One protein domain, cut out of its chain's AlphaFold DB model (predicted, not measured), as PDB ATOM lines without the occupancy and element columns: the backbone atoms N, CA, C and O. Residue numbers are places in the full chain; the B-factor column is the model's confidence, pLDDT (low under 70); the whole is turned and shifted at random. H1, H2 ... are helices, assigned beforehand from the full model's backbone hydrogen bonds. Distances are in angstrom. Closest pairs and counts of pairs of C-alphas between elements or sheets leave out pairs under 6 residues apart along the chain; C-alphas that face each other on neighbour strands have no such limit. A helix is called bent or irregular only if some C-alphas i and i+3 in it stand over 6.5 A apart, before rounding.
ATOM      1  N   MET A 124      13.543 105.894 -66.149       92.69
ATOM      2  CA  MET A 124      14.028 105.357 -64.870       92.69
ATOM      3  C   MET A 124      12.995 105.414 -63.739       92.69
ATOM      4  O   MET A 124      13.143 104.715 -62.740       92.69
ATOM      5  N   VAL A 125      11.924 106.197 -63.885       94.56
ATOM      6  CA  VAL A 125      10.901 106.363 -62.839       94.56
ATOM      7  C   VAL A 125      10.212 105.040 -62.478       94.56
ATOM      8  O   VAL A 125      10.116 104.756 -61.284       94.56
ATOM      9  N   PRO A 126       9.809 104.174 -63.434       95.38
ATOM     10  CA  PRO A 126       9.253 102.864 -63.099       95.38
ATOM     11  C   PRO A 126      10.203 101.990 -62.272       95.38
ATOM     12  O   PRO A 126       9.740 101.254 -61.405       95.38
ATOM     13  N   LEU A 127      11.521 102.096 -62.494       94.38
ATOM     14  CA  LEU A 127      12.519 101.378 -61.698       94.38
ATOM     15  C   LEU A 127      12.574 101.914 -60.263       94.38
ATOM     16  O   LEU A 127      12.614 101.132 -59.320       94.38
ATOM     17  N   TYR A 128      12.548 103.233 -60.067       94.25
ATOM     18  CA  TYR A 128      12.523 103.801 -58.715       94.25
ATOM     19  C   TYR A 128      11.246 103.426 -57.962       94.25
ATOM     20  O   TYR A 128      11.312 103.058 -56.790       94.25
ATOM     21  N   ILE A 129      10.095 103.454 -58.639       95.69
ATOM     22  CA  ILE A 129       8.818 103.029 -58.057       95.69
ATOM     23  C   ILE A 129       8.865 101.540 -57.700       95.69
ATOM     24  O   ILE A 129       8.466 101.171 -56.598       95.69
ATOM     25  N   SER A 130       9.383 100.680 -58.579       95.00
ATOM     26  CA  SER A 130       9.458  99.243 -58.299       95.00
ATOM     27  C   SER A 130      10.405  98.929 -57.141       95.00
ATOM     28  O   SER A 130      10.041  98.146 -56.266       95.00
ATOM     29  N   LEU A 131      11.564  99.588 -57.065       94.88
ATOM     30  CA  LEU A 131      12.493  99.465 -55.938       94.88
ATOM     31  C   LEU A 131      11.887  99.973 -54.626       94.88
ATOM     32  O   LEU A 131      12.149  99.394 -53.577       94.88
ATOM     33  N   MET A 132      11.052 101.014 -54.674       94.62
ATOM     34  CA  MET A 132      10.339 101.517 -53.499       94.62
ATOM     35  C   MET A 132       9.244 100.548 -53.033       94.62
ATOM     36  O   MET A 132       9.075 100.357 -51.832       94.62
ATOM     37  N   LEU A 133       8.506  99.927 -53.959       95.50
ATOM     38  CA  LEU A 133       7.417  98.991 -53.647       95.50
ATOM     39  C   LEU A 133       7.913  97.582 -53.285       95.50
ATOM     40  O   LEU A 133       7.235  96.866 -52.549       95.50
ATOM     41  N   TYR A 134       9.089  97.178 -53.767       94.88
ATOM     42  CA  TYR A 134       9.630  95.832 -53.568       94.88
ATOM     43  C   TYR A 134       9.743  95.424 -52.083       94.88
ATOM     44  O   TYR A 134       9.216  94.365 -51.738       94.88
ATOM     45  N   PRO A 135      10.322  96.234 -51.170       95.25
ATOM     46  CA  PRO A 135      10.379  95.890 -49.748       95.25
ATOM     47  C   PRO A 135       9.000  95.682 -49.115       95.25
ATOM     48  O   PRO A 135       8.835  94.765 -48.312       95.25
ATOM     49  N   TRP A 136       7.999  96.480 -49.506       93.25
ATOM     50  CA  TRP A 136       6.623  96.331 -49.020       93.25
ATOM     51  C   TRP A 136       6.019  94.996 -49.450       93.25
ATOM     52  O   TRP A 136       5.436  94.292 -48.627       93.25
ATOM     53  N   ALA A 137       6.207  94.616 -50.715       94.38
ATOM     54  CA  ALA A 137       5.729  93.338 -51.235       94.38
ATOM     55  C   ALA A 137       6.424  92.146 -50.554       94.38
ATOM     56  O   ALA A 137       5.761  91.189 -50.154       94.38
ATOM     57  N   VAL A 138       7.746  92.217 -50.368       95.19
ATOM     58  CA  VAL A 138       8.521  91.182 -49.663       95.19
ATOM     59  C   VAL A 138       8.060  91.042 -48.214       95.19
ATOM     60  O   VAL A 138       7.844  89.923 -47.744       95.19
ATOM     61  N   PHE A 139       7.862  92.158 -47.509       92.25
ATOM     62  CA  PHE A 139       7.386  92.146 -46.128       92.25
ATOM     63  C   PHE A 139       5.967  91.578 -46.017       92.25
ATOM     64  O   PHE A 139       5.711  90.732 -45.159       92.25
ATOM     65  N   ALA A 140       5.062  91.966 -46.920       92.00
ATOM     66  CA  ALA A 140       3.714  91.411 -46.981       92.00
ATOM     67  C   ALA A 140       3.741  89.892 -47.211       92.00
ATOM     68  O   ALA A 140       3.105  89.152 -46.464       92.00
ATOM     69  N   ALA A 141       4.531  89.404 -48.172       95.06
ATOM     70  CA  ALA A 141       4.661  87.972 -48.445       95.06
ATOM     71  C   ALA A 141       5.229  87.195 -47.244       95.06
ATOM     72  O   ALA A 141       4.714  86.133 -46.886       95.06
ATOM     73  N   PHE A 142       6.257  87.737 -46.584       93.06
ATOM     74  CA  PHE A 142       6.815  87.155 -45.362       93.06
ATOM     75  C   PHE A 142       5.765  87.051 -44.248       93.06
ATOM     76  O   PHE A 142       5.659  86.018 -43.590       93.06
ATOM     77  N   ARG A 143       4.947  88.091 -44.074       91.44
ATOM     78  CA  ARG A 143       3.875  88.129 -43.076       91.44
ATOM     79  C   ARG A 143       2.784  87.093 -43.358       91.44
ATOM     80  O   ARG A 143       2.442  86.325 -42.462       91.44
ATOM     81  N   GLN A 144       2.321  86.993 -44.607       93.50
ATOM     82  CA  GLN A 144       1.322  85.993 -45.011       93.50
ATOM     83  C   GLN A 144       1.805  84.558 -44.772       93.50
ATOM     84  O   GLN A 144       1.029  83.694 -44.364       93.50
ATOM     85  N   ARG A 145       3.105  84.302 -44.953       94.56
ATOM     86  CA  ARG A 145       3.702  83.001 -44.634       94.56
ATOM     87  C   ARG A 145       3.575  82.652 -43.148       94.56
ATOM     88  O   ARG A 145       3.317  81.493 -42.830       94.56
ATOM     89  N   ILE A 146       3.762  83.619 -42.247       92.69
ATOM     90  CA  ILE A 146       3.615  83.382 -40.801       92.69
ATOM     91  C   ILE A 146       2.153  83.103 -40.453       92.69
ATOM     92  O   ILE A 146       1.887  82.142 -39.733       92.69
ATOM     93  N   TYR A 147       1.220  83.881 -41.006       93.25
ATOM     94  CA  TYR A 147      -0.215  83.676 -40.797       93.25
ATOM     95  C   TYR A 147      -0.658  82.284 -41.214       93.25
ATOM     96  O   TYR A 147      -1.218  81.552 -40.404       93.25
ATOM     97  N   ALA A 148      -0.307  81.872 -42.433       94.44
ATOM     98  CA  ALA A 148      -0.615  80.533 -42.913       94.44
ATOM     99  C   ALA A 148      -0.057  79.453 -41.972       94.44
ATOM    100  O   ALA A 148      -0.770  78.521 -41.612       94.44
ATOM    101  N   GLY A 149       1.196  79.592 -41.529       93.94
ATOM    102  CA  GLY A 149       1.819  78.634 -40.616       93.94
ATOM    103  C   GLY A 149       1.100  78.516 -39.269       93.94
ATOM    104  O   GLY A 149       0.848  77.403 -38.810       93.94
ATOM    105  N   MET A 150       0.754  79.642 -38.641       92.44
ATOM    106  CA  MET A 150       0.090  79.638 -37.332       92.44
ATOM    107  C   MET A 150      -1.358  79.155 -37.419       92.44
ATOM    108  O   MET A 150      -1.742  78.289 -36.639       92.44
ATOM    109  N   THR A 151      -2.125  79.607 -38.412       92.88
ATOM    110  CA  THR A 151      -3.510  79.156 -38.620       92.88
ATOM    111  C   THR A 151      -3.586  77.662 -38.937       92.88
ATOM    112  O   THR A 151      -4.481  76.965 -38.459       92.88
ATOM    113  N   LEU A 152      -2.632  77.126 -39.709       94.62
ATOM    114  CA  LEU A 152      -2.563  75.684 -39.961       94.62
ATOM    115  C   LEU A 152      -2.233  74.904 -38.684       94.62
ATOM    116  O   LEU A 152      -2.858  73.878 -38.428       94.62
ATOM    117  N   ALA A 153      -1.297  75.389 -37.866       92.81
ATOM    118  CA  ALA A 153      -0.973  74.756 -36.589       92.81
ATOM    119  C   ALA A 153      -2.181  74.741 -35.635       92.81
ATOM    120  O   ALA A 153      -2.483  73.704 -35.046       92.81
ATOM    121  N   GLU A 154      -2.915  75.851 -35.544       92.94
ATOM    122  CA  GLU A 154      -4.169  75.939 -34.787       92.94
ATOM    123  C   GLU A 154      -5.208  74.947 -35.305       92.94
ATOM    124  O   GLU A 154      -5.800  74.219 -34.516       92.94
ATOM    125  N   SER A 155      -5.379  74.861 -36.626       92.75
ATOM    126  CA  SER A 155      -6.321  73.934 -37.264       92.75
ATOM    127  C   SER A 155      -6.011  72.474 -36.921       92.75
ATOM    128  O   SER A 155      -6.921  71.678 -36.689       92.75
ATOM    129  N   VAL A 156      -4.728  72.107 -36.835       95.00
ATOM    130  CA  VAL A 156      -4.318  70.768 -36.390       95.00
ATOM    131  C   VAL A 156      -4.709  70.549 -34.927       95.00
ATOM    132  O   VAL A 156      -5.313  69.524 -34.611       95.00
ATOM    133  N   CYS A 157      -4.436  71.510 -34.041       93.69
ATOM    134  CA  CYS A 157      -4.820  71.413 -32.631       93.69
ATOM    135  C   CYS A 157      -6.337  71.281 -32.449       93.69
ATOM    136  O   CYS A 157      -6.782  70.369 -31.752       93.69
ATOM    137  N   THR A 158      -7.126  72.131 -33.104       93.44
ATOM    138  CA  THR A 158      -8.591  72.106 -32.994       93.44
ATOM    139  C   THR A 158      -9.184  70.835 -33.596       93.44
ATOM    140  O   THR A 158     -10.069  70.241 -32.983       93.44
ATOM    141  N   SER A 159      -8.651  70.338 -34.719       93.88
ATOM    142  CA  SER A 159      -9.099  69.070 -35.323       93.88
ATOM    143  C   SER A 159      -8.861  67.849 -34.427       93.88
ATOM    144  O   SER A 159      -9.651  66.909 -34.439       93.88
ATOM    145  N   ALA A 160      -7.805  67.879 -33.609       94.50
ATOM    146  CA  ALA A 160      -7.507  66.852 -32.614       94.50
ATOM    147  C   ALA A 160      -8.271  67.050 -31.287       94.50
ATOM    148  O   ALA A 160      -8.115  66.250 -30.366       94.50
ATOM    149  N   GLY A 161      -9.076  68.112 -31.168       90.25
ATOM    150  CA  GLY A 161      -9.816  68.465 -29.954       90.25
ATOM    151  C   GLY A 161      -8.977  69.161 -28.878       90.25
ATOM    152  O   GLY A 161      -9.467  69.390 -27.771       90.25
ATOM    153  N   PHE A 162      -7.724  69.530 -29.164       89.62
ATOM    154  CA  PHE A 162      -6.905  70.276 -28.211       89.62
ATOM    155  C   PHE A 162      -7.434  71.694 -28.034       89.62
ATOM    156  O   PHE A 162      -7.730  72.395 -28.998       89.62
ATOM    157  N   GLY A 163      -7.494  72.134 -26.778       86.62
ATOM    158  CA  GLY A 163      -7.939  73.480 -26.437       86.62
ATOM    159  C   GLY A 163      -9.449  73.670 -26.400       86.62
ATOM    160  O   GLY A 163      -9.854  74.790 -26.115       86.62
ATOM    161  N   ALA A 164     -10.242  72.617 -26.640       89.00
ATOM    162  CA  ALA A 164     -11.686  72.634 -26.444       89.00
ATOM    163  C   ALA A 164     -11.999  72.770 -24.948       89.00
ATOM    164  O   ALA A 164     -11.926  71.794 -24.196       89.00
ATOM    165  N   TYR A 165     -12.330  73.980 -24.508       88.50
ATOM    166  CA  TYR A 165     -12.720  74.243 -23.126       88.50
ATOM    167  C   TYR A 165     -14.124  74.844 -23.062       88.50
ATOM    168  O   TYR A 165     -14.538  75.534 -23.992       88.50
ATOM    169  N   PRO A 166     -14.892  74.584 -21.988       87.75
ATOM    170  CA  PRO A 166     -16.187  75.222 -21.816       87.75
ATOM    171  C   PRO A 166     -15.999  76.717 -21.557       87.75
ATOM    172  O   PRO A 166     -15.192  77.096 -20.702       87.75
ATOM    173  N   VAL A 167     -16.809  77.556 -22.205       84.62
ATOM    174  CA  VAL A 167     -16.792  79.023 -22.008       84.62
ATOM    175  C   VAL A 167     -17.052  79.393 -20.541       84.62
ATOM    176  O   VAL A 167     -16.490  80.339 -19.997       84.62
ATOM    177  N   GLU A 168     -17.883  78.597 -19.873       78.44
ATOM    178  CA  GLU A 168     -18.343  78.810 -18.501       78.44
ATOM    179  C   GLU A 168     -17.383  78.238 -17.431       78.44
ATOM    180  O   GLU A 168     -17.682  78.308 -16.238       78.44
ATOM    181  N   GLY A 169     -16.229  77.674 -17.822       75.00
ATOM    182  CA  GLY A 169     -15.167  77.249 -16.899       75.00
ATOM    183  C   GLY A 169     -14.657  75.816 -17.097       75.00
ATOM    184  O   GLY A 169     -15.353  74.941 -17.597       75.00
ATOM    185  N   ARG A 170     -13.408  75.567 -16.668       72.06
ATOM    186  CA  ARG A 170     -12.646  74.336 -16.977       72.06
ATOM    187  C   ARG A 170     -13.071  73.069 -16.224       72.06
ATOM    188  O   ARG A 170     -12.793  71.980 -16.709       72.06
ATOM    189  N   ASN A 171     -13.694  73.193 -15.054       73.06
ATOM    190  CA  ASN A 171     -14.031  72.046 -14.209       73.06
ATOM    191  C   ASN A 171     -15.524  71.744 -14.347       73.06
ATOM    192  O   ASN A 171     -16.332  72.390 -13.684       73.06
ATOM    193  N   ARG A 172     -15.877  70.790 -15.214       73.69
ATOM    194  CA  ARG A 172     -17.254  70.309 -15.384       73.69
ATOM    195  C   ARG A 172     -17.333  68.802 -15.278       73.69
ATOM    196  O   ARG A 172     -16.403  68.097 -15.669       73.69
ATOM    197  N   SER A 173     -18.450  68.331 -14.741       77.81
ATOM    198  CA  SER A 173     -18.816  66.919 -14.800       77.81
ATOM    199  C   SER A 173     -19.155  66.505 -16.239       77.81
ATOM    200  O   SER A 173     -19.459  67.340 -17.093       77.81
ATOM    201  N   GLU A 174     -19.107  65.204 -16.524       78.94
ATOM    202  CA  GLU A 174     -19.360  64.667 -17.868       78.94
ATOM    203  C   GLU A 174     -20.786  64.961 -18.379       78.94
ATOM    204  O   GLU A 174     -21.000  65.121 -19.580       78.94
ATOM    205  N   GLU A 175     -21.766  65.087 -17.480       79.12
ATOM    206  CA  GLU A 175     -23.143  65.442 -17.845       79.12
ATOM    207  C   GLU A 175     -23.279  66.922 -18.222       79.12
ATOM    208  O   GLU A 175     -23.879  67.245 -19.247       79.12
ATOM    209  N   GLU A 176     -22.652  67.821 -17.459       79.44
ATOM    210  CA  GLU A 176     -22.615  69.259 -17.762       79.44
ATOM    211  C   GLU A 176     -21.818  69.556 -19.039       79.44
ATOM    212  O   GLU A 176     -22.111  70.516 -19.753       79.44
ATOM    213  N   ALA A 177     -20.827  68.718 -19.355       81.31
ATOM    214  CA  ALA A 177     -20.010  68.820 -20.558       81.31
ATOM    215  C   ALA A 177     -20.823  68.605 -21.850       81.31
ATOM    216  O   ALA A 177     -20.500  69.204 -22.875       81.31
ATOM    217  N   LYS A 178     -21.895  67.802 -21.825       82.06
ATOM    218  CA  LYS A 178     -22.726  67.532 -23.018       82.06
ATOM    219  C   LYS A 178     -23.563  68.733 -23.458       82.06
ATOM    220  O   LYS A 178     -23.863  68.857 -24.641       82.06
ATOM    221  N   PHE A 179     -23.935  69.600 -22.517       83.81
ATOM    222  CA  PHE A 179     -24.777  70.776 -22.766       83.81
ATOM    223  C   PHE A 179     -23.990  72.092 -22.795       83.81
ATOM    224  O   PHE A 179     -24.562  73.146 -23.068       83.81
ATOM    225  N   ALA A 180     -22.686  72.049 -22.508       84.50
ATOM    226  CA  ALA A 180     -21.837  73.229 -22.489       84.50
ATOM    227  C   ALA A 180     -21.487  73.721 -23.903       84.50
ATOM    228  O   ALA A 180     -21.315  72.936 -24.835       84.50
ATOM    229  N   GLN A 181     -21.311  75.037 -24.040       86.12
ATOM    230  CA  GLN A 181     -20.677  75.632 -25.216       86.12
ATOM    231  C   GLN A 181     -19.158  75.623 -25.055       86.12
ATOM    232  O   GLN A 181     -18.642  75.964 -23.986       86.12
ATOM    233  N   TYR A 182     -18.456  75.265 -26.127       87.56
ATOM    234  CA  TYR A 182     -17.000  75.151 -26.150       87.56
ATOM    235  C   TYR A 182     -16.363  76.248 -26.993       87.56
ATOM    236  O   TYR A 182     -16.883  76.606 -28.050       87.56
ATOM    237  N   ASP A 183     -15.207  76.726 -26.544       89.44
ATOM    238  CA  ASP A 183     -14.310  77.574 -27.313       89.44
ATOM    239  C   ASP A 183     -12.927  76.923 -27.487       89.44
ATOM    240  O   ASP A 183     -12.551  75.991 -26.774       89.44
ATOM    241  N   PHE A 184     -12.179  77.408 -28.480       89.56
ATOM    242  CA  PHE A 184     -10.803  76.981 -28.771       89.56
ATOM    243  C   PHE A 184      -9.784  78.105 -28.543       89.56
ATOM    244  O   PHE A 184      -8.611  77.983 -28.897       89.56
ATOM    245  N   ASN A 185     -10.207  79.187 -27.887       87.31
ATOM    246  CA  ASN A 185      -9.398  80.385 -27.645       87.31
ATOM    247  C   ASN A 185      -8.102  80.088 -26.868       87.31
ATOM    248  O   ASN A 185      -7.153  80.861 -26.908       87.31
ATOM    249  N   THR A 186      -8.035  78.956 -26.159       86.25
ATOM    250  CA  THR A 186      -6.828  78.548 -25.423       86.25
ATOM    251  C   THR A 186      -5.676  78.125 -26.343       86.25
ATOM    252  O   THR A 186      -4.518  78.297 -25.967       86.25
ATOM    253  N   VAL A 187      -5.970  77.554 -27.517       89.31
ATOM    254  CA  VAL A 187      -4.950  77.135 -28.504       89.31
ATOM    255  C   VAL A 187      -4.794  78.126 -29.650       89.31
ATOM    256  O   VAL A 187      -3.892  77.967 -30.467       89.31
ATOM    257  N   GLU A 188      -5.634  79.157 -29.687       89.56
ATOM    258  CA  GLU A 188      -5.507  80.266 -30.618       89.56
ATOM    259  C   GLU A 188      -4.167  80.981 -30.382       89.56
ATOM    260  O   GLU A 188      -3.900  81.562 -29.328       89.56
ATOM    261  N   SER A 189      -3.294  80.913 -31.375       87.94
ATOM    262  CA  SER A 189      -1.978  81.532 -31.383       87.94
ATOM    263  C   SER A 189      -2.035  82.932 -31.990       87.94
ATOM    264  O   SER A 189      -1.273  83.804 -31.570       87.94
ATOM    265  N   MET A 190      -2.923  83.192 -32.950       89.50
ATOM    266  CA  MET A 190      -2.943  84.454 -33.681       89.50
ATOM    267  C   MET A 190      -4.334  84.878 -34.142       89.50
ATOM    268  O   MET A 190      -5.004  84.160 -34.872       89.50
TER     269      MET A 190
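What this domain is: This is residues 124 to 190 of the 285 residues of the protein "Leukocyte receptor cluster member 4 protein" of Operophtera brumata (winter moth) (UniProt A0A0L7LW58). One long helix, H1, bent near its beginning, makes most of the length of a thin rod, and a looser end made mainly of loops follows it, with the short helix H2 near the far tip. After H2 the last residues fold back toward H1, so that the printed part ends beside the later portion of H1b. The printed part has 67 residues with two named helices, H1 then H2, and no named strand; the class is all helix. The whole is extended, with a radius of gyration of the C-alphas of 21.1 A, and spans 72 by 19 by 14 A.

Where its parts are: H1, residues 125 to 159, was assigned as one helix by its hydrogen bonds, but it is bent: C-alphas 132 and 135 are 6.8 A apart. Its arm H1a, residues 125 to 132, begins with C-alpha 125 at (10.901, 106.363, -62.839). Its arm H1b, residues 135 to 159, measures 36.1 A from first to last C-alpha. H2, residues 174 to 179, measures 9.5 A and ends with C-alpha 179 at (-24.777, 70.776, -22.766).

How they stand to each other: H1a and H1b stand at a steep tilt of 40 degrees. H2 is apart from both arms. Residues 165 to 166 form a short antiparallel pairing with residues 182 to 183. Every O i to N i+4 pair is within hydrogen-bond range in H1a and H1b; in H2 it is 0 of 2, beside 2 of 3 O i to N i+3 pairs.

The domain as a whole: The C-alphas of Met 124 and Glu 175, the two farthest apart, are 72.0 A apart. Residues 124 to 145 stand free; the other 45 residues span 39 by 16 by 13 A. The link from H1 to H2 is long, with 14 residues. The printed part has no cut, its mean pLDDT is 89.5, and no printed residue is under 70.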